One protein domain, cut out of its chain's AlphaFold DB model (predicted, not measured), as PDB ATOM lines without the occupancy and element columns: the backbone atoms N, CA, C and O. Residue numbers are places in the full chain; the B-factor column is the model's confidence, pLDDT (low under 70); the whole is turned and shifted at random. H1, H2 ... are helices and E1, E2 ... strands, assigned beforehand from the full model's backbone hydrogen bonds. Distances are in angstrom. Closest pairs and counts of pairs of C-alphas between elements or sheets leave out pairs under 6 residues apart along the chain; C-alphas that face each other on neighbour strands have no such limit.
ATOM      1  N   ALA A  14     188.624 173.967 176.199       94.94
ATOM      2  CA  ALA A  14     189.896 174.664 176.280       94.94
ATOM      3  C   ALA A  14     190.540 174.450 177.658       94.94
ATOM      4  O   ALA A  14     189.866 174.477 178.700       94.94
ATOM      5  N   VAL A  15     191.849 174.227 177.655       95.81
ATOM      6  CA  VAL A  15     192.659 174.286 178.873       95.81
ATOM      7  C   VAL A  15     192.745 175.733 179.354       95.81
ATOM      8  O   VAL A  15     192.602 176.678 178.575       95.81
ATOM      9  N   ALA A  16     192.965 175.912 180.648       95.38
ATOM     10  CA  ALA A  16     193.270 177.219 181.208       95.38
ATOM     11  C   ALA A  16     194.783 177.448 181.187       95.38
ATOM     12  O   ALA A  16     195.554 176.492 181.179       95.38
ATOM     13  N   TYR A  17     195.188 178.715 181.193       95.50
ATOM     14  CA  TYR A  17     196.581 179.132 181.314       95.50
ATOM     15  C   TYR A  17     196.755 179.942 182.599       95.50
ATOM     16  O   TYR A  17     195.867 180.720 182.964       95.50
ATOM     17  N   ALA A  18     197.893 179.772 183.265       95.88
ATOM     18  CA  ALA A  18     198.306 180.587 184.397       95.88
ATOM     19  C   ALA A  18     199.692 181.183 184.146       95.88
ATOM     20  O   ALA A  18     200.606 180.506 183.669       95.88
ATOM     21  N   ASP A  19     199.829 182.459 184.491       94.19
ATOM     22  CA  ASP A  19     201.123 183.117 184.583       94.19
ATOM     23  C   ASP A  19     201.814 182.682 185.881       94.19
ATOM     24  O   ASP A  19     201.228 182.773 186.965       94.19
ATOM     25  N   LEU A  20     203.036 182.168 185.754       95.56
ATOM     26  CA  LEU A  20     203.866 181.741 186.875       95.56
ATOM     27  C   LEU A  20     205.084 182.651 187.077       95.56
ATOM     28  O   LEU A  20     205.807 182.443 188.051       95.56
ATOM     29  N   GLU A  21     205.308 183.641 186.209       93.75
ATOM     30  CA  GLU A  21     206.305 184.694 186.411       93.75
ATOM     31  C   GLU A  21     205.895 185.550 187.610       93.75
ATOM     32  O   GLU A  21     206.650 185.655 188.576       93.75
ATOM     33  N   LEU A  22     204.655 186.051 187.604       91.81
ATOM     34  CA  LEU A  22     204.040 186.813 188.695       91.81
ATOM     35  C   LEU A  22     202.708 186.164 189.117       91.81
ATOM     36  O   LEU A  22     201.628 186.660 188.782       91.81
ATOM     37  N   PRO A  23     202.751 185.033 189.847       89.94
ATOM     38  CA  PRO A  23     201.555 184.256 190.137       89.94
ATOM     39  C   PRO A  23     200.595 185.023 191.053       89.94
ATOM     40  O   PRO A  23     200.930 185.396 192.177       89.94
ATOM     41  N   ASN A  24     199.360 185.203 190.587       91.75
ATOM     42  CA  ASN A  24     198.256 185.668 191.424       91.75
ATOM     43  C   ASN A  24     197.741 184.543 192.348       91.75
ATOM     44  O   ASN A  24     198.192 183.399 192.281       91.75
ATOM     45  N   SER A  25     196.748 184.841 193.191       92.31
ATOM     46  CA  SER A  25     196.184 183.868 194.142       92.31
ATOM     47  C   SER A  25     195.642 182.589 193.489       92.31
ATOM     48  O   SER A  25     195.717 181.521 194.095       92.31
ATOM     49  N   GLU A  26     195.136 182.661 192.254       90.50
ATOM     50  CA  GLU A  26     194.672 181.488 191.505       90.50
ATOM     51  C   GLU A  26     195.830 180.661 190.921       90.50
ATOM     52  O   GLU A  26     195.677 179.457 190.725       90.50
ATOM     53  N   ALA A  27     196.975 181.291 190.644       93.81
ATOM     54  CA  ALA A  27     198.155 180.662 190.056       93.81
ATOM     55  C   ALA A  27     199.110 180.043 191.095       93.81
ATOM     56  O   ALA A  27     199.869 179.131 190.768       93.81
ATOM     57  N   VAL A  28     199.051 180.482 192.359       93.69
ATOM     58  CA  VAL A  28     199.900 179.978 193.462       93.69
ATOM     59  C   VAL A  28     199.897 178.443 193.602       93.69
ATOM     60  O   VAL A  28     200.983 177.872 193.766       93.69
ATOM     61  N   PRO A  29     198.755 177.727 193.514       93.19
ATOM     62  CA  PRO A  29     198.762 176.264 193.572       93.19
ATOM     63  C   PRO A  29     199.571 175.624 192.438       93.19
ATOM     64  O   PRO A  29     200.255 174.623 192.653       93.19
ATOM     65  N   TYR A  30     199.542 176.213 191.242       95.94
ATOM     66  CA  TYR A  30     200.291 175.721 190.086       95.94
ATOM     67  C   TYR A  30     201.775 176.094 190.167       95.94
ATOM     68  O   TYR A  30     202.630 175.272 189.846       95.94
ATOM     69  N   ALA A  31     202.111 177.272 190.698       95.44
ATOM     70  CA  ALA A  31     203.498 177.606 191.019       95.44
ATOM     71  C   ALA A  31     204.080 176.617 192.047       95.44
ATOM     72  O   ALA A  31     205.189 176.113 191.874       95.44
ATOM     73  N   SER A  32     203.296 176.261 193.070       94.50
ATOM     74  CA  SER A  32     203.681 175.269 194.084       94.50
ATOM     75  C   SER A  32     203.875 173.875 193.479       94.50
ATOM     76  O   SER A  32     204.844 173.192 193.806       94.50
ATOM     77  N   LEU A  33     203.002 173.477 192.544       96.00
ATOM     78  CA  LEU A  33     203.127 172.227 191.788       96.00
ATOM     79  C   LEU A  33     204.462 172.129 191.037       96.00
ATOM     80  O   LEU A  33     204.969 171.023 190.856       96.00
ATOM     81  N   TRP A  34     205.026 173.257 190.605       97.50
ATOM     82  CA  TRP A  34     206.217 173.341 189.757       97.50
ATOM     83  C   TRP A  34     207.444 173.951 190.445       97.50
ATOM     84  O   TRP A  34     208.430 174.243 189.767       97.50
ATOM     85  N   ALA A  35     207.425 174.110 191.771       95.75
ATOM     86  CA  ALA A  35     208.428 174.873 192.518       95.75
ATOM     87  C   ALA A  35     209.884 174.448 192.233       95.75
ATOM     88  O   ALA A  35     210.763 175.294 192.078       95.75
ATOM     89  N   ASP A  36     210.148 173.147 192.089       95.25
ATOM     90  CA  ASP A  36     211.478 172.621 191.761       95.25
ATOM     91  C   ASP A  36     211.951 173.020 190.352       95.25
ATOM     92  O   ASP A  36     213.134 173.298 190.144       95.25
ATOM     93  N   ARG A  37     211.044 173.053 189.370       96.25
ATOM     94  CA  ARG A  37     211.355 173.432 187.986       96.25
ATOM     95  C   ARG A  37     211.431 174.940 187.813       96.25
ATOM     96  O   ARG A  37     212.321 175.400 187.103       96.25
ATOM     97  N   LEU A  38     210.584 175.691 188.513       95.69
ATOM     98  CA  LEU A  38     210.678 177.149 188.585       95.69
ATOM     99  C   LEU A  38     212.006 177.570 189.212       95.69
ATOM    100  O   LEU A  38     212.729 178.360 188.615       95.69
ATOM    101  N   LYS A  39     212.408 176.947 190.328       94.44
ATOM    102  CA  LYS A  39     213.725 177.197 190.924       94.44
ATOM    103  C   LYS A  39     214.864 176.944 189.931       94.44
ATOM    104  O   LYS A  39     215.729 177.799 189.778       94.44
ATOM    105  N   LYS A  40     214.856 175.805 189.228       94.19
ATOM    106  CA  LYS A  40     215.880 175.498 188.211       94.19
ATOM    107  C   LYS A  40     215.894 176.514 187.067       94.19
ATOM    108  O   LYS A  40     216.970 176.863 186.589       94.19
ATOM    109  N   ASN A  41     214.726 176.986 186.631       94.56
ATOM    110  CA  ASN A  41     214.625 178.024 185.605       94.56
ATOM    111  C   ASN A  41     215.237 179.342 186.101       94.56
ATOM    112  O   ASN A  41     216.064 179.924 185.408       94.56
ATOM    113  N   ASN A  42     214.903 179.756 187.325       93.69
ATOM    114  CA  ASN A  42     215.456 180.954 187.957       93.69
ATOM    115  C   ASN A  42     216.988 180.869 188.044       93.69
ATOM    116  O   ASN A  42     217.680 181.767 187.568       93.69
ATOM    117  N   ASP A  43     217.523 179.756 188.561       92.56
ATOM    118  CA  ASP A  43     218.969 179.523 188.669       92.56
ATOM    119  C   ASP A  43     219.661 179.606 187.287       92.56
ATOM    120  O   ASP A  43     220.744 180.179 187.159       92.56
ATOM    121  N   ALA A  44     219.021 179.093 186.228       91.81
ATOM    122  CA  ALA A  44     219.551 179.141 184.865       91.81
ATOM    123  C   ALA A  44     219.584 180.556 184.261       91.81
ATOM    124  O   ALA A  44     220.478 180.853 183.467       91.81
ATOM    125  N   TYR A  45     218.636 181.428 184.613       91.62
ATOM    126  CA  TYR A  45     218.691 182.833 184.204       91.62
ATOM    127  C   TYR A  45     219.761 183.607 184.985       91.62
ATOM    128  O   TYR A  45     220.543 184.331 184.365       91.62
ATOM    129  N   VAL A  46     219.864 183.390 186.306       90.81
ATOM    130  CA  VAL A  46     220.923 183.995 187.135       90.81
ATOM    131  C   VAL A  46     222.304 183.627 186.591       90.81
ATOM    132  O   VAL A  46     223.161 184.495 186.446       90.81
ATOM    133  N   ALA A  47     222.513 182.363 186.208       90.62
ATOM    134  CA  ALA A  47     223.769 181.906 185.612       90.62
ATOM    135  C   ALA A  47     224.118 182.608 184.282       90.62
ATOM    136  O   ALA A  47     225.287 182.666 183.909       90.62
ATOM    137  N   LYS A  48     223.124 183.156 183.572       88.94
ATOM    138  CA  LYS A  48     223.304 183.961 182.351       88.94
ATOM    139  C   LYS A  48     223.434 185.463 182.631       88.94
ATOM    140  O   LYS A  48     223.535 186.241 181.686       88.94
ATOM    141  N   GLY A  49     223.420 185.874 183.898       88.38
ATOM    142  CA  GLY A  49     223.491 187.276 184.310       88.38
ATOM    143  C   GLY A  49     222.180 188.050 184.154       88.38
ATOM    144  O   GLY A  49     222.186 189.267 184.315       88.38
ATOM    145  N   ASP A  50     221.059 187.384 183.853       85.81
ATOM    146  CA  ASP A  50     219.746 188.030 183.893       85.81
ATOM    147  C   ASP A  50     219.162 187.861 185.294       85.81
ATOM    148  O   ASP A  50     218.994 186.743 185.776       85.81
ATOM    149  N   THR A  51     218.874 188.972 185.962       81.94
ATOM    150  CA  THR A  51     218.281 189.001 187.308       81.94
ATOM    151  C   THR A  51     217.064 189.918 187.371       81.94
ATOM    152  O   THR A  51     216.604 190.267 188.456       81.94
ATOM    153  N   ARG A  52     216.519 190.339 186.221       78.94
ATOM    154  CA  ARG A  52     215.402 191.302 186.167       78.94
ATOM    155  C   ARG A  52     214.104 190.757 186.779       78.94
ATOM    156  O   ARG A  52     213.236 191.540 187.138       78.94
ATOM    157  N   PHE A  53     214.009 189.440 186.962       77.12
ATOM    158  CA  PHE A  53     212.890 188.745 187.608       77.12
ATOM    159  C   PHE A  53     213.053 188.563 189.127       77.12
ATOM    160  O   PHE A  53     212.274 187.832 189.726       77.12
ATOM    161  N   ALA A  54     214.044 189.193 189.774       63.69
ATOM    162  CA  ALA A  54     214.409 188.934 191.177       63.69
ATOM    163  C   ALA A  54     213.270 189.065 192.215       63.69
ATOM    164  O   ALA A  54     213.423 188.601 193.341       63.69
ATOM    165  N   VAL A  55     212.140 189.685 191.859       70.44
ATOM    166  CA  VAL A  55     210.955 189.814 192.725       70.44
ATOM    167  C   VAL A  55     210.081 188.546 192.718       70.44
ATOM    168  O   VAL A  55     209.334 188.322 193.669       70.44
ATOM    169  N   ALA A  56     210.170 187.704 191.681       85.44
ATOM    170  CA  ALA A  56     209.361 186.494 191.525       85.44
ATOM    171  C   ALA A  56     210.103 185.399 190.719       85.44
ATOM    172  O   ALA A  56     211.238 185.059 191.059       85.44
ATOM    173  N   ASN A  57     209.480 184.793 189.700       91.38
ATOM    174  CA  ASN A  57     210.118 183.762 188.873       91.38
ATOM    175  C   ASN A  57     210.604 184.333 187.541       91.38
ATOM    176  O   ASN A  57     210.008 185.257 187.010       91.38
ATOM    177  N   ALA A  58     211.649 183.746 186.960       93.19
ATOM    178  CA  ALA A  58     211.982 183.964 185.556       93.19
ATOM    179  C   ALA A  58     210.799 183.540 184.659       93.19
ATOM    180  O   ALA A  58     210.035 182.664 185.083       93.19
ATOM    181  N   PRO A  59     210.672 184.083 183.427       93.25
ATOM    182  CA  PRO A  59     209.526 183.855 182.552       93.25
ATOM    183  C   PRO A  59     209.063 182.399 182.520       93.25
ATOM    184  O   PRO A  59     209.798 181.489 182.104       93.25
ATOM    185  N   ALA A  60     207.843 182.193 183.008       95.50
ATOM    186  CA  ALA A  60     207.233 180.890 183.169       95.50
ATOM    187  C   ALA A  60     205.711 181.004 183.108       95.50
ATOM    188  O   ALA A  60     205.105 181.919 183.661       95.50
ATOM    189  N   SER A  61     205.081 180.030 182.477       96.81
ATOM    190  CA  SER A  61     203.630 179.899 182.438       96.81
ATOM    191  C   SER A  61     203.262 178.428 182.432       96.81
ATOM    192  O   SER A  61     204.102 177.565 182.190       96.81
ATOM    193  N   GLU A  62     202.016 178.101 182.727       97.94
ATOM    194  CA  GLU A  62     201.544 176.728 182.603       97.94
ATOM    195  C   GLU A  62     200.145 176.677 182.013       97.94
ATOM    196  O   GLU A  62     199.404 177.659 182.046       97.94
ATOM    197  N   SER A  63     199.818 175.533 181.423       98.00
ATOM    198  CA  SER A  63     198.475 175.238 180.944       98.00
ATOM    199  C   SER A  63     197.939 174.013 181.661       98.00
ATOM    200  O   SER A  63     198.658 173.014 181.766       98.00
ATOM    201  N   HIS A  64     196.672 174.041 182.063       98.06
ATOM    202  CA  HIS A  64     196.074 172.945 182.809       98.06
ATOM    203  C   HIS A  64     194.628 172.630 182.441       98.06
ATOM    204  O   HIS A  64     193.828 173.474 182.026       98.06
ATOM    205  N   ILE A  65     194.268 171.381 182.714       96.38
ATOM    206  CA  ILE A  65     192.886 170.929 182.822       96.38
ATOM    207  C   ILE A  65     192.632 170.385 184.225       96.38
ATOM    208  O   ILE A  65     193.402 169.577 184.746       96.38
ATOM    209  N   VAL A  66     191.521 170.817 184.826       95.12
ATOM    210  CA  VAL A  66     191.076 170.347 186.138       95.12
ATOM    211  C   VAL A  66     189.878 169.422 185.972       95.12
ATOM    212  O   VAL A  66     188.873 169.790 185.361       95.12
ATOM    213  N   VAL A  67     189.956 168.229 186.553       92.62
ATOM    214  CA  VAL A  67     188.837 167.293 186.698       92.62
ATOM    215  C   VAL A  67     188.466 167.234 188.171       92.62
ATOM    216  O   VAL A  67     189.285 166.861 189.009       92.62
ATOM    217  N   ARG A  68     187.230 167.610 188.504       90.38
ATOM    218  CA  ARG A  68     186.731 167.616 189.882       90.38
ATOM    219  C   ARG A  68     185.632 166.578 190.058       90.38
ATOM    220  O   ARG A  68     184.766 166.420 189.206       90.38
ATOM    221  N   SER A  69     185.673 165.913 191.198       85.00
ATOM    222  CA  SER A  69     184.607 165.091 191.762       85.00
ATOM    223  C   SER A  69     184.398 165.519 193.221       85.00
ATOM    224  O   SER A  69     185.237 166.259 193.743       85.00
ATOM    225  N   PRO A  70     183.340 165.055 193.910       84.62
ATOM    226  CA  PRO A  70     183.066 165.472 195.288       84.62
ATOM    227  C   PRO A  70     184.226 165.257 196.274       84.62
ATOM    228  O   PRO A  70     184.364 166.019 197.223       84.62
ATOM    229  N   THR A  71     185.074 164.248 196.057       87.50
ATOM    230  CA  THR A  71     186.154 163.870 196.993       87.50
ATOM    231  C   THR A  71     187.558 163.961 196.401       87.50
ATOM    232  O   THR A  71     188.542 163.843 197.132       87.50
ATOM    233  N   LYS A  72     187.677 164.164 195.085       90.69
ATOM    234  CA  LYS A  72     188.950 164.112 194.356       90.69
ATOM    235  C   LYS A  72     189.015 165.208 193.303       90.69
ATOM    236  O   LYS A  72     188.130 165.305 192.453       90.69
ATOM    237  N   THR A  73     190.093 165.984 193.332       93.88
ATOM    238  CA  THR A  73     190.473 166.924 192.273       93.88
ATOM    239  C   THR A  73     191.745 166.431 191.606       93.88
ATOM    240  O   THR A  73     192.719 166.110 192.279       93.88
ATOM    241  N   VAL A  74     191.738 166.376 190.281       95.38
ATOM    242  CA  VAL A  74     192.876 165.976 189.459       95.38
ATOM    243  C   VAL A  74     193.238 167.135 188.546       95.38
ATOM    244  O   VAL A  74     192.359 167.720 187.916       95.38
ATOM    245  N   VAL A  75     194.521 167.461 188.472       97.12
ATOM    246  CA  VAL A  75     195.060 168.500 187.595       97.12
ATOM    247  C   VAL A  75     196.099 167.857 186.696       97.12
ATOM    248  O   VAL A  75     197.069 167.290 187.193       97.12
ATOM    249  N   LEU A  76     195.912 167.963 185.385       98.31
ATOM    250  CA  LEU A  76     196.988 167.739 184.424       98.31
ATOM    251  C   LEU A  76     197.522 169.110 184.019       98.31
ATOM    252  O   LEU A  76     196.752 169.917 183.505       98.31
ATOM    253  N   SER A  77     198.800 169.371 184.287       98.50
ATOM    254  CA  SER A  77     199.455 170.659 184.034       98.50
ATOM    255  C   SER A  77     200.696 170.457 183.168       98.50
ATOM    256  O   SER A  77     201.401 169.456 183.313       98.50
ATOM    257  N   VAL A  78     200.957 171.403 182.269       98.69
ATOM    258  CA  VAL A  78     202.126 171.445 181.383       98.69
ATOM    259  C   VAL A  78     202.862 172.757 181.628       98.69
ATOM    260  O   VAL A  78     202.276 173.825 181.457       98.69
ATOM    261  N   LEU A  79     204.134 172.679 182.023       98.62
ATOM    262  CA  LEU A  79     204.942 173.843 182.384       98.62
ATOM    263  C   LEU A  79     205.723 174.377 181.187       98.62
ATOM    264  O   LEU A  79     206.611 173.703 180.667       98.62
ATOM    265  N   HIS A  80     205.484 175.631 180.842       98.00
ATOM    266  CA  HIS A  80     206.295 176.392 179.913       98.00
ATOM    267  C   HIS A  80     207.376 177.198 180.638       98.00
ATOM    268  O   HIS A  80     207.097 178.051 181.476       98.00
ATOM    269  N   THR A  81     208.631 176.937 180.280       95.44
ATOM    270  CA  THR A  81     209.804 177.739 180.658       95.44
ATOM    271  C   THR A  81     210.753 177.800 179.468       95.44
ATOM    272  O   THR A  81     210.745 176.898 178.625       95.44
ATOM    273  N   LEU A  82     211.616 178.818 179.416       83.25
ATOM    274  CA  LEU A  82     212.599 178.962 178.336       83.25
ATOM    275  C   LEU A  82     213.523 177.740 178.211       83.25
ATOM    276  O   LEU A  82     213.909 177.362 177.110       83.25
ATOM    277  N   THR A  83     213.897 177.138 179.339       83.25
ATOM    278  CA  THR A  83     214.881 176.044 179.382       83.25
ATOM    279  C   THR A  83     214.252 174.654 179.373       83.25
ATOM    280  O   THR A  83     214.922 173.685 179.027       83.25
ATOM    281  N   GLY A  84     212.979 174.540 179.758       91.44
ATOM    282  CA  GLY A  84     212.298 173.256 179.896       91.44
ATOM    283  C   GLY A  84     211.593 172.768 178.635       91.44
ATOM    284  O   GLY A  84     211.211 171.602 178.592       91.44
ATOM    285  N   CYS A  85     211.405 173.625 177.630       96.81
ATOM    286  CA  CYS A  85     210.588 173.315 176.461       96.81
ATOM    287  C   CYS A  85     211.373 173.313 175.149       96.81
ATOM    288  O   CYS A  85     212.280 174.116 174.946       96.81
ATOM    289  N   LEU A  86     210.958 172.449 174.221       96.94
ATOM    290  CA  LEU A  86     211.511 172.354 172.870       96.94
ATOM    291  C   LEU A  86     210.452 172.762 171.835       96.94
ATOM    292  O   LEU A  86     209.343 172.221 171.883       96.94
ATOM    293  N   PRO A  87     210.753 173.676 170.894       96.75
ATOM    294  CA  PRO A  87     209.827 174.005 169.815       96.75
ATOM    295  C   PRO A  87     209.607 172.794 168.897       96.75
ATOM    296  O   PRO A  87     210.542 172.056 168.590       96.75
ATOM    297  N   ILE A  88     208.360 172.597 168.472       97.38
ATOM    298  CA  ILE A  88     207.947 171.561 167.516       97.38
ATOM    299  C   ILE A  88     207.587 172.218 166.180       97.38
ATOM    300  O   ILE A  88     208.127 171.854 165.139       97.38
ATOM    301  N   ARG A  89     206.662 173.185 166.214       96.81
ATOM    302  CA  ARG A  89     206.145 173.904 165.043       96.81
ATOM    303  C   ARG A  89     205.883 175.363 165.391       96.81
ATOM    304  O   ARG A  89     205.586 175.690 166.537       96.81
ATOM    305  N   THR A  90     205.934 176.222 164.386       97.19
ATOM    306  CA  THR A  90     205.604 177.646 164.501       97.19
ATOM    307  C   THR A  90     204.463 177.988 163.561       97.19
ATOM    308  O   THR A  90     204.421 177.500 162.434       97.19
ATOM    309  N   ASP A  91     203.569 178.863 163.996       95.81
ATOM    310  CA  ASP A  91     202.513 179.462 163.192       95.81
ATOM    311  C   ASP A  91     202.700 180.984 163.161       95.81
ATOM    312  O   ASP A  91     202.236 181.678 164.069       95.81
ATOM    313  N   PRO A  92     203.374 181.523 162.128       92.75
ATOM    314  CA  PRO A  92     203.572 182.962 161.993       92.75
ATOM    315  C   PRO A  92     202.257 183.739 161.864       92.75
ATOM    316  O   PRO A  92     202.163 184.858 162.352       92.75
ATOM    317  N   VAL A  93     201.231 183.143 161.241       90.50
ATOM    318  CA  VAL A  93     199.933 183.797 161.007       90.50
ATOM    319  C   VAL A  93     199.156 183.941 162.313       90.50
ATOM    320  O   VAL A  93     198.615 185.004 162.595       90.50
ATOM    321  N   GLY A  94     199.118 182.885 163.127       89.62
ATOM    322  CA  GLY A  94     198.486 182.909 164.448       89.62
ATOM    323  C   GLY A  94     199.383 183.441 165.568       89.62
ATOM    324  O   GLY A  94     198.962 183.414 166.723       89.62
ATOM    325  N   ASN A  95     200.607 183.880 165.242       92.69
ATOM    326  CA  ASN A  95     201.648 184.285 166.187       92.69
ATOM    327  C   ASN A  95     201.765 183.305 167.367       92.69
ATOM    328  O   ASN A  95     201.587 183.679 168.527       92.69
ATOM    329  N   ALA A  96     201.979 182.026 167.064       95.38
ATOM    330  CA  ALA A  96     202.019 180.971 168.068       95.38
ATOM    331  C   ALA A  96     203.140 179.965 167.799       95.38
ATOM    332  O   ALA A  96     203.477 179.670 166.653       95.38
ATOM    333  N   THR A  97     203.680 179.383 168.865       97.31
ATOM    334  CA  THR A  97     204.662 178.298 168.801       97.31
ATOM    335  C   THR A  97     204.148 177.101 169.583       97.31
ATOM    336  O   THR A  97     203.844 177.199 170.771       97.31
ATOM    337  N   LEU A  98     204.089 175.948 168.923       98.19
ATOM    338  CA  LEU A  98     203.819 174.671 169.560       98.19
ATOM    339  C   LEU A  98     205.117 174.133 170.158       98.19
ATOM    340  O   LEU A  98     206.104 173.946 169.444       98.19
ATOM    341  N   LYS A  99     205.112 173.857 171.460       98.44
ATOM    342  CA  LYS A  99     206.275 173.361 172.196       98.44
ATOM    343  C   LYS A  99     205.970 172.050 172.902       98.44
ATOM    344  O   LYS A  99     204.855 171.837 173.374       98.44
ATOM    345  N   ARG A 100     206.988 171.201 173.031       98.31
ATOM    346  CA  ARG A 100     207.001 170.056 173.945       98.31
ATOM    347  C   ARG A 100     207.580 170.490 175.280       98.31
ATOM    348  O   ARG A 100     208.681 171.033 175.306       98.31
ATOM    349  N   CYS A 101     206.861 170.229 176.358       98.50
ATOM    350  CA  CYS A 101     207.147 170.754 177.687       98.50
ATOM    351  C   CYS A 101     206.924 169.680 178.767       98.50
ATOM    352  O   CYS A 101     206.184 168.724 178.523       98.50
ATOM    353  N   PRO A 102     207.519 169.804 179.966       98.38
ATOM    354  CA  PRO A 102     207.270 168.887 181.073       98.38
ATOM    355  C   PRO A 102     205.797 168.891 181.483       98.38
ATOM    356  O   PRO A 102     205.160 169.944 181.513       98.38
ATOM    357  N   MET A 103     205.269 167.721 181.837       98.44
ATOM    358  CA  MET A 103     203.876 167.537 182.238       98.44
ATOM    359  C   MET A 103     203.791 166.840 183.596       98.44
ATOM    360  O   MET A 103     204.552 165.916 183.878       98.44
ATOM    361  N   ARG A 104     202.862 167.271 184.452       98.31
ATOM    362  CA  ARG A 104     202.598 166.666 185.764       98.31
ATOM    363  C   ARG A 104     201.125 166.373 185.952       98.31
ATOM    364  O   ARG A 104     200.266 167.150 185.533       98.31
ATOM    365  N   LEU A 105     200.861 165.276 186.652       97.88
ATOM    366  CA  LEU A 105     199.545 164.937 187.168       97.88
ATOM    367  C   LEU A 105     199.541 165.157 188.682       97.88
ATOM    368  O   LEU A 105     200.287 164.506 189.411       97.88
ATOM    369  N   ALA A 106     198.693 166.063 189.155       97.00
ATOM    370  CA  ALA A 106     198.462 166.286 190.574       97.00
ATOM    371  C   ALA A 106     197.089 165.754 190.976       97.00
ATOM    372  O   ALA A 106     196.095 165.988 190.287       97.00
ATOM    373  N   ILE A 107     197.023 165.060 192.106       95.56
ATOM    374  CA  ILE A 107     195.785 164.532 192.675       95.56
ATOM    375  C   ILE A 107     195.661 165.037 194.102       95.56
ATOM    376  O   ILE A 107     196.524 164.778 194.938       95.56
ATOM    377  N   TYR A 108     194.547 165.704 194.374       93.44
ATOM    378  CA  TYR A 108     194.153 166.187 195.688       93.44
ATOM    379  C   TYR A 108     192.939 165.388 196.147       93.44
ATOM    380  O   TYR A 108     191.880 165.440 195.515       93.44
ATOM    381  N   GLN A 109     193.094 164.625 197.224       92.94
ATOM    382  CA  GLN A 109     192.051 163.746 197.743       92.94
ATOM    383  C   GLN A 109     192.203 163.595 199.254       92.94
ATOM    384  O   GLN A 109     193.295 163.315 199.744       92.94
ATOM    385  N   ASN A 110     191.105 163.766 199.996       87.75
ATOM    386  CA  ASN A 110     191.059 163.578 201.455       87.75
ATOM    387  C   ASN A 110     192.172 164.339 202.213       87.75
ATOM    388  O   ASN A 110     192.813 163.792 203.106       87.75
ATOM    389  N   GLY A 111     192.453 165.584 201.809       84.38
ATOM    390  CA  GLY A 111     193.499 166.421 202.417       84.38
ATOM    391  C   GLY A 111     194.940 166.026 202.070       84.38
ATOM    392  O   GLY A 111     195.873 166.659 202.553       84.38
ATOM    393  N   ARG A 112     195.147 165.009 201.225       88.94
ATOM    394  CA  ARG A 112     196.464 164.613 200.713       88.94
ATOM    395  C   ARG A 112     196.646 165.099 199.283       88.94
ATOM    396  O   ARG A 112     195.704 165.070 198.489       88.94
ATOM    397  N   SER A 113     197.869 165.501 198.954       91.56
ATOM    398  CA  SER A 113     198.301 165.772 197.587       91.56
ATOM    399  C   SER A 113     199.317 164.720 197.149       91.56
ATOM    400  O   SER A 113     200.229 164.358 197.889       91.56
ATOM    401  N   THR A 114     199.153 164.220 195.929       94.00
ATOM    402  CA  THR A 114     200.188 163.450 195.233       94.00
ATOM    403  C   THR A 114     200.486 164.129 193.913       94.00
ATOM    404  O   THR A 114     199.577 164.609 193.236       94.00
ATOM    405  N   VAL A 115     201.765 164.209 193.568       95.62
ATOM    406  CA  VAL A 115     202.238 164.796 192.318       95.62
ATOM    407  C   VAL A 115     203.109 163.759 191.639       95.62
ATOM    408  O   VAL A 115     204.095 163.306 192.217       95.62
ATOM    409  N   ALA A 116     202.736 163.387 190.422       95.19
ATOM    410  CA  ALA A 116     203.493 162.473 189.587       95.19
ATOM    411  C   ALA A 116     204.017 163.206 188.352       95.19
ATOM    412  O   ALA A 116     203.317 164.030 187.753       95.19
ATOM    413  N   ASP A 117     205.249 162.881 187.966       95.19
ATOM    414  CA  ASP A 117     205.753 163.209 186.637       95.19
ATOM    415  C   ASP A 117     204.922 162.431 185.606       95.19
ATOM    416  O   ASP A 117     204.723 161.222 185.741       95.19
ATOM    417  N   ALA A 118     204.379 163.141 184.621       95.62
ATOM    418  CA  ALA A 118     203.564 162.576 183.550       95.62
ATOM    419  C   ALA A 118     204.300 162.632 182.199       95.62
ATOM    420  O   ALA A 118     203.676 162.548 181.140       95.62
ATOM    421  N   GLY A 119     205.628 162.781 182.227       95.38
ATOM    422  CA  GLY A 119     206.486 162.853 181.058       95.38
ATOM    423  C   GLY A 119     206.442 164.229 180.401       95.38
ATOM    424  O   GLY A 119     206.641 165.264 181.039       95.38
ATOM    425  N   SER A 120     206.221 164.250 179.089       96.38
ATOM    426  CA  SER A 120     206.126 165.487 178.314       96.38
ATOM    427  C   SER A 120     204.735 165.648 177.714       96.38
ATOM    428  O   SER A 120     204.174 164.692 177.186       96.38
ATOM    429  N   GLY A 121     204.215 166.867 177.776       97.56
ATOM    430  CA  GLY A 121     202.995 167.313 177.116       97.56
ATOM    431  C   GLY A 121     203.307 168.390 176.079       97.56
ATOM    432  O   GLY A 121     204.471 168.736 175.854       97.56
ATOM    433  N   CYS A 122     202.266 168.940 175.463       98.25
ATOM    434  CA  CYS A 122     202.404 170.074 174.556       98.25
ATOM    435  C   CYS A 122     201.827 171.353 175.154       98.25
ATOM    436  O   CYS A 122     200.843 171.316 175.889       98.25
ATOM    437  N   PHE A 123     202.441 172.473 174.799       98.38
ATOM    438  CA  PHE A 123     202.059 173.813 175.217       98.38
ATOM    439  C   PHE A 123     202.038 174.729 173.993       98.38
ATOM    440  O   PHE A 123     202.927 174.632 173.141       98.38
ATOM    441  N   ILE A 124     201.049 175.618 173.906       97.88
ATOM    442  CA  ILE A 124     201.027 176.669 172.887       97.88
ATOM    443  C   ILE A 124     201.525 177.958 173.532       97.88
ATOM    444  O   ILE A 124     200.862 178.538 174.388       97.88
ATOM    445  N   GLU A 125     202.701 178.408 173.113       96.12
ATOM    446  CA  GLU A 125     203.171 179.752 173.419       96.12
ATOM    447  C   GLU A 125     202.552 180.717 172.411       96.12
ATOM    448  O   GLU A 125     202.899 180.694 171.230       96.12
ATOM    449  N   TYR A 126     201.634 181.561 172.872       93.62
ATOM    450  CA  TYR A 126     201.120 182.668 172.076       93.62
ATOM    451  C   TYR A 126     202.085 183.848 172.186       93.62
ATOM    452  O   TYR A 126     202.429 184.278 173.287       93.62
ATOM    453  N   GLY A 127     202.516 184.379 171.047       88.56
ATOM    454  CA  GLY A 127     203.257 185.630 170.996       88.56
ATOM    455  C   GLY A 127     202.380 186.815 171.405       88.56
ATOM    456  O   GLY A 127     201.154 186.702 171.513       88.56
ATOM    457  N   ALA A 128     203.018 187.968 171.614       82.56
ATOM    458  CA  ALA A 128     202.333 189.203 171.980       82.56
ATOM    459  C   ALA A 128     201.224 189.527 170.966       82.56
ATOM    460  O   ALA A 128     201.485 189.727 169.779       82.56
ATOM    461  N   GLN A 129     199.978 189.555 171.436       69.88
ATOM    462  CA  GLN A 129     198.829 189.883 170.601       69.88
ATOM    463  C   GLN A 129     198.630 191.403 170.603       69.88
ATOM    464  O   GLN A 129     198.512 191.994 171.682       69.88
ATOM    465  N   PRO A 130     198.574 192.068 169.436       70.44
ATOM    466  CA  PRO A 130     198.202 193.475 169.386       70.44
ATOM    467  C   PRO A 130     196.780 193.662 169.943       70.44
ATOM    468  O   PRO A 130     195.898 192.834 169.725       70.44
ATOM    469  N   ASN A 131     196.547 194.762 170.666       71.56
ATOM    470  CA  ASN A 131     195.220 195.199 171.128       71.56
ATOM    471  C   ASN A 131     194.439 194.198 172.008       71.56
ATOM    472  O   ASN A 131     193.209 194.205 171.986       71.56
ATOM    473  N   ASN A 132     195.118 193.347 172.787       67.44
ATOM    474  CA  ASN A 132     194.481 192.344 173.660       67.44
ATOM    475  C   ASN A 132     193.536 191.375 172.919       67.44
ATOM    476  O   ASN A 132     192.590 190.846 173.514       67.44
ATOM    477  N   VAL A 133     193.772 191.133 171.624       76.81
ATOM    478  CA  VAL A 133     193.020 190.129 170.865       76.81
ATOM    479  C   VAL A 133     193.239 188.762 171.511       76.81
ATOM    480  O   VAL A 133     194.371 188.343 171.759       76.81
ATOM    481  N   ARG A 134     192.140 188.072 171.831       80.75
ATOM    482  CA  ARG A 134     192.209 186.718 172.384       80.75
ATOM    483  C   ARG A 134     192.727 185.754 171.314       80.75
ATOM    484  O   ARG A 134     192.343 185.910 170.155       80.75
ATOM    485  N   PRO A 135     193.525 184.742 171.688       84.06
ATOM    486  CA  PRO A 135     193.957 183.726 170.739       84.06
ATOM    487  C   PRO A 135     192.778 183.048 170.033       84.06
ATOM    488  O   PRO A 135     191.778 182.708 170.672       84.06
ATOM    489  N   ASP A 136     192.916 182.816 168.727       90.12
ATOM    490  CA  ASP A 136     191.982 181.990 167.962       90.12
ATOM    491  C   ASP A 136     192.184 180.516 168.332       90.12
ATOM    492  O   ASP A 136     193.093 179.846 167.838       90.12
ATOM    493  N   LEU A 137     191.327 180.012 169.220       91.94
ATOM    494  CA  LEU A 137     191.385 178.633 169.703       91.94
ATOM    495  C   LEU A 137     190.958 177.603 168.648       91.94
ATOM    496  O   LEU A 137     191.271 176.426 168.814       91.94
ATOM    497  N   ALA A 138     190.263 178.012 167.580       93.25
ATOM    498  CA  ALA A 138     189.951 177.119 166.466       93.25
ATOM    499  C   ALA A 138     191.186 176.891 165.584       93.25
ATOM    500  O   ALA A 138     191.348 175.811 165.022       93.25
ATOM    501  N   ARG A 139     192.084 177.878 165.506       95.44
ATOM    502  CA  ARG A 139     193.379 177.742 164.833       95.44
ATOM    503  C   ARG A 139     194.434 177.109 165.736       95.44
ATOM    504  O   ARG A 139     195.072 176.140 165.338       95.44
ATOM    505  N   ASN A 140     194.625 177.664 166.928       97.12
ATOM    506  CA  ASN A 140     195.659 177.281 167.885       97.12
ATOM    507  C   ASN A 140     195.030 177.129 169.271       97.12
ATOM    508  O   ASN A 140     194.980 178.080 170.054       97.12
ATOM    509  N   GLY A 141     194.544 175.931 169.579       97.06
ATOM    510  CA  GLY A 141     193.816 175.633 170.806       97.06
ATOM    511  C   GLY A 141     194.392 174.430 171.534       97.06
ATOM    512  O   GLY A 141     194.534 173.352 170.961       97.06
ATOM    513  N   ALA A 142     194.683 174.599 172.822       97.69
ATOM    514  CA  ALA A 142     194.969 173.482 173.706       97.69
ATOM    515  C   ALA A 142     193.676 173.015 174.379       97.69
ATOM    516  O   ALA A 142     192.957 173.804 174.996       97.69
ATOM    517  N   MET A 143     193.374 171.728 174.238       97.38
ATOM    518  CA  MET A 143     192.090 171.138 174.590       97.38
ATOM    519  C   MET A 143     192.278 169.959 175.537       97.38
ATOM    520  O   MET A 143     193.264 169.225 175.470       97.38
ATOM    521  N   GLY A 144     191.287 169.720 176.388       96.88
ATOM    522  CA  GLY A 144     191.228 168.503 177.176       96.88
ATOM    523  C   GLY A 144     189.811 168.040 177.478       96.88
ATOM    524  O   GLY A 144     188.848 168.801 177.408       96.88
ATOM    525  N   ALA A 145     189.701 166.768 177.828       96.81
ATOM    526  CA  ALA A 145     188.481 166.096 178.241       96.81
ATOM    527  C   ALA A 145     188.819 165.019 179.279       96.81
ATOM    528  O   ALA A 145     189.970 164.611 179.424       96.81
ATOM    529  N   TYR A 146     187.811 164.522 179.984       96.19
ATOM    530  CA  TYR A 146     187.948 163.395 180.896       96.19
ATOM    531  C   TYR A 146     187.028 162.257 180.471       96.19
ATOM    532  O   TYR A 146     185.807 162.376 180.514       96.19
ATOM    533  N   ASP A 147     187.638 161.144 180.076       95.00
ATOM    534  CA  ASP A 147     186.929 159.905 179.798       95.00
ATOM    535  C   ASP A 147     186.538 159.244 181.124       95.00
ATOM    536  O   ASP A 147     187.387 158.749 181.875       95.00
ATOM    537  N   VAL A 148     185.241 159.266 181.431       91.00
ATOM    538  CA  VAL A 148     184.712 158.754 182.702       91.00
ATOM    539  C   VAL A 148     184.791 157.232 182.774       91.00
ATOM    540  O   VAL A 148     184.956 156.701 183.875       91.00
ATOM    541  N   GLN A 149     184.671 156.534 181.644       91.19
ATOM    542  CA  GLN A 149     184.712 155.073 181.602       91.19
ATOM    543  C   GLN A 149     186.154 154.588 181.737       91.19
ATOM    544  O   GLN A 149     186.451 153.787 182.619       91.19
ATOM    545  N   ALA A 150     187.063 155.155 180.944       94.56
ATOM    546  CA  ALA A 150     188.479 154.798 180.955       94.56
ATOM    547  C   ALA A 150     189.285 155.475 182.078       94.56
ATOM    548  O   ALA A 150     190.492 155.255 182.180       94.56
ATOM    549  N   LYS A 151     188.663 156.347 182.885       93.50
ATOM    550  CA  LYS A 151     189.312 157.132 183.957       93.50
ATOM    551  C   LYS A 151     190.583 157.837 183.480       93.50
ATOM    552  O   LYS A 151     191.620 157.821 184.140       93.50
ATOM    553  N   THR A 152     190.500 158.443 182.303       96.25
ATOM    554  CA  THR A 152     191.659 158.955 181.573       96.25
ATOM    555  C   THR A 152     191.430 160.407 181.186       96.25
ATOM    556  O   THR A 152     190.396 160.749 180.613       96.25
ATOM    557  N   ILE A 153     192.405 161.272 181.460       97.25
ATOM    558  CA  ILE A 153     192.421 162.618 180.888       97.25
ATOM    559  C   ILE A 153     192.898 162.502 179.443       97.25
ATOM    560  O   ILE A 153     193.972 161.968 179.170       97.25
ATOM    561  N   ARG A 154     192.089 163.007 178.516       97.88
ATOM    562  CA  ARG A 154     192.466 163.206 177.118       97.88
ATOM    563  C   ARG A 154     192.932 164.646 176.980       97.88
ATOM    564  O   ARG A 154     192.191 165.548 177.358       97.88
ATOM    565  N   ALA A 155     194.132 164.861 176.467       97.69
ATOM    566  CA  ALA A 155     194.637 166.185 176.123       97.69
ATOM    567  C   ALA A 155     195.049 166.191 174.652       97.69
ATOM    568  O   ALA A 155     195.547 165.189 174.143       97.69
ATOM    569  N   GLY A 156     194.798 167.298 173.970       97.62
ATOM    570  CA  GLY A 156     194.994 167.424 172.535       97.62
ATOM    571  C   GLY A 156     195.277 168.867 172.158       97.62
ATOM    572  O   GLY A 156     194.835 169.792 172.837       97.62
ATOM    573  N   ILE A 157     196.001 169.060 171.064       98.31
ATOM    574  CA  ILE A 157     196.235 170.379 170.480       98.31
ATOM    575  C   ILE A 157     195.585 170.440 169.096       98.31
ATOM    576  O   ILE A 157     195.738 169.514 168.295       98.31
ATOM    577  N   VAL A 158     194.903 171.547 168.817       98.00
ATOM    578  CA  VAL A 158     194.654 172.047 167.462       98.00
ATOM    579  C   VAL A 158     195.719 173.103 167.174       98.00
ATOM    580  O   VAL A 158     195.915 174.004 167.988       98.00
ATOM    581  N   PHE A 159     196.442 172.974 166.066       98.06
ATOM    582  CA  PHE A 159     197.492 173.904 165.660       98.06
ATOM    583  C   PHE A 159     197.400 174.159 164.158       98.06
ATOM    584  O   PHE A 159     197.321 173.212 163.379       98.06
ATOM    585  N   GLN A 160     197.407 175.431 163.754       96.75
ATOM    586  CA  GLN A 160     197.138 175.866 162.376       96.75
ATOM    587  C   GLN A 160     195.787 175.382 161.809       96.75
ATOM    588  O   GLN A 160     195.633 175.250 160.600       96.75
ATOM    589  N   GLY A 161     194.792 175.161 162.671       96.69
ATOM    590  CA  GLY A 161     193.453 174.690 162.291       96.69
ATOM    591  C   GLY A 161     193.328 173.172 162.155       96.69
ATOM    592  O   GLY A 161     192.246 172.679 161.847       96.69
ATOM    593  N   GLU A 162     194.401 172.423 162.419       96.94
ATOM    594  CA  GLU A 162     194.422 170.965 162.318       96.94
ATOM    595  C   GLU A 162     194.769 170.309 163.653       96.94
ATOM    596  O   GLU A 162     195.473 170.873 164.494       96.94
ATOM    597  N   ILE A 163     194.299 169.079 163.858       97.19
ATOM    598  CA  ILE A 163     194.699 168.276 165.016       97.19
ATOM    599  C   ILE A 163     196.202 168.004 164.913       97.19
ATOM    600  O   ILE A 163     196.670 167.472 163.914       97.19
ATOM    601  N   ALA A 164     196.953 168.325 165.964       97.81
ATOM    602  CA  ALA A 164     198.369 167.998 166.080       97.81
ATOM    603  C   ALA A 164     198.531 166.547 166.580       97.81
ATOM    604  O   ALA A 164     198.343 166.316 167.785       97.81
ATOM    605  N   PRO A 165     198.835 165.554 165.719       96.75
ATOM    606  CA  PRO A 165     198.919 164.150 166.133       96.75
ATOM    607  C   PRO A 165     200.014 163.901 167.179       96.75
ATOM    608  O   PRO A 165     199.832 163.088 168.082       96.75
ATOM    609  N   GLU A 166     201.116 164.648 167.117       95.69
ATOM    610  CA  GLU A 166     202.240 164.577 168.054       95.69
ATOM    611  C   GLU A 166     201.908 165.093 169.465       95.69
ATOM    612  O   GLU A 166     202.696 164.919 170.394       95.69
ATOM    613  N   CYS A 167     200.738 165.715 169.625       97.75
ATOM    614  CA  CYS A 167     200.273 166.329 170.861       97.75
ATOM    615  C   CYS A 167     198.937 165.752 171.347       97.75
ATOM    616  O   CYS A 167     198.166 166.453 172.002       97.75
ATOM    617  N   GLN A 168     198.654 164.487 171.020       97.56
ATOM    618  CA  GLN A 168     197.502 163.752 171.542       97.56
ATOM    619  C   GLN A 168     197.937 162.851 172.700       97.56
ATOM    620  O   GLN A 168     198.696 161.901 172.518       97.56
ATOM    621  N   PHE A 169     197.427 163.128 173.897       97.62
ATOM    622  CA  PHE A 169     197.798 162.430 175.122       97.62
ATOM    623  C   PHE A 169     196.586 161.782 175.781       97.62
ATOM    624  O   PHE A 169     195.490 162.345 175.844       97.62
ATOM    625  N   ARG A 170     196.817 160.591 176.329       97.12
ATOM    626  CA  ARG A 170     195.890 159.868 177.196       97.12
ATOM    627  C   ARG A 170     196.617 159.592 178.498       97.12
ATOM    628  O   ARG A 170     197.516 158.760 178.529       97.12
ATOM    629  N   VAL A 171     196.253 160.320 179.546       97.00
ATOM    630  CA  VAL A 171     196.891 160.231 180.861       97.00
ATOM    631  C   VAL A 171     195.937 159.516 181.817       97.00
ATOM    632  O   VAL A 171     194.914 160.101 182.196       97.00
ATOM    633  N   PRO A 172     196.218 158.255 182.190       95.94
ATOM    634  CA  PRO A 172     195.411 157.540 183.166       95.94
ATOM    635  C   PRO A 172     195.428 158.268 184.507       95.94
ATOM    636  O   PRO A 172     196.467 158.758 184.947       95.94
ATOM    637  N   VAL A 173     194.280 158.315 185.177       92.81
ATOM    638  CA  VAL A 173     194.189 158.805 186.551       92.81
ATOM    639  C   VAL A 173     194.283 157.601 187.493       92.81
ATOM    640  O   VAL A 173     193.358 156.782 187.497       92.81
TER     641      VAL A 173
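What this domain is: This is residues 14 to 173 of the 176 residues of an uncharacterized protein of Mesorhizobium sp. LSJC280B00 (UniProt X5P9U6). A twisted sheet of six strands, E1 to E6, and a smaller sheet of three, E7 to E9, make a sandwich, two sheets face to face. On the side away from the small sheet, the large one curls round the short helix H1, and H2 follows, reaching outward. The printed part has 160 residues with two named helices and nine named strands, in the order E1, H1, H2, then E2 to E9; the class is mostly strand. The large sheet is branched with antiparallel neighbours, and the small one runs E7, E8, E9, also antiparallel. The whole is compact, with a radius of gyration of the C-alphas of 15.9 A and spans of 48 by 38 by 27 A.

How they stand to each other: E1, residues 16 to 19, is an edge strand beside E2, residues 60 to 68, with N 16 and O 64 2.9 A apart, within hydrogen-bond range. H1, residues 28 to 33, is on this sheet, and the C-alphas of Tyr 30 and Glu 62 are its closest to E2, 7.7 A. H2, residues 35 to 46, is about perpendicular to H1 at 86 degrees. It is on the sheet too, its closest C-alpha pair with E3, residues 72 to 81, being Asn 41 and Thr 81, 6.9 A. In both helices every O i to N i+4 pair is within hydrogen-bond range. E2 and E3 form a hairpin, with N 63 and O 78 3.0 A apart. E5, residues 96 to 109, has E3 and E4, residues 86 to 91, on one side and E6, residues 112 to 126, on the other side. Across these pairs N 75 and O 106 are 2.8 A apart, N 88 and O 98 2.8 A, and N 99 and O 123 2.9 A. E5 bends by 70 degrees at residue 100 and E6 by 83 degrees at residue 119. E4, E5 and E6 are a meander, each strand the antiparallel neighbour of the one before, and so are E7, residues 141 to 147, E8, residues 152 to 159, and E9, residues 169 to 172. N 143 and O 156 are 2.8 A apart, and N 153 and O 171 2.9 A. Between the sheets, the closest C-alphas of E2 and E7 are Ile 65 and Gly 144, 6.4 A.

Where its parts are: E1 begins at C-alpha 16, (193.270, 177.219, 181.208). H2 is 16.4 A long, E2 25.3 A, E3 28.4 A, E5 35.7 A, E6 34.2 A and E8 22.6 A. E9 ends at C-alpha 172, (195.411, 157.540, 183.166).

The domain as a whole: The C-alphas of Gly 49 and Gln 149 are farthest apart, 50.5 A. The printed part has no cut. The links H2 to E2 and E6 to E7 are long. The mean pLDDT of the printed part is 93.0; residues 54, 129 and 132 are under 70.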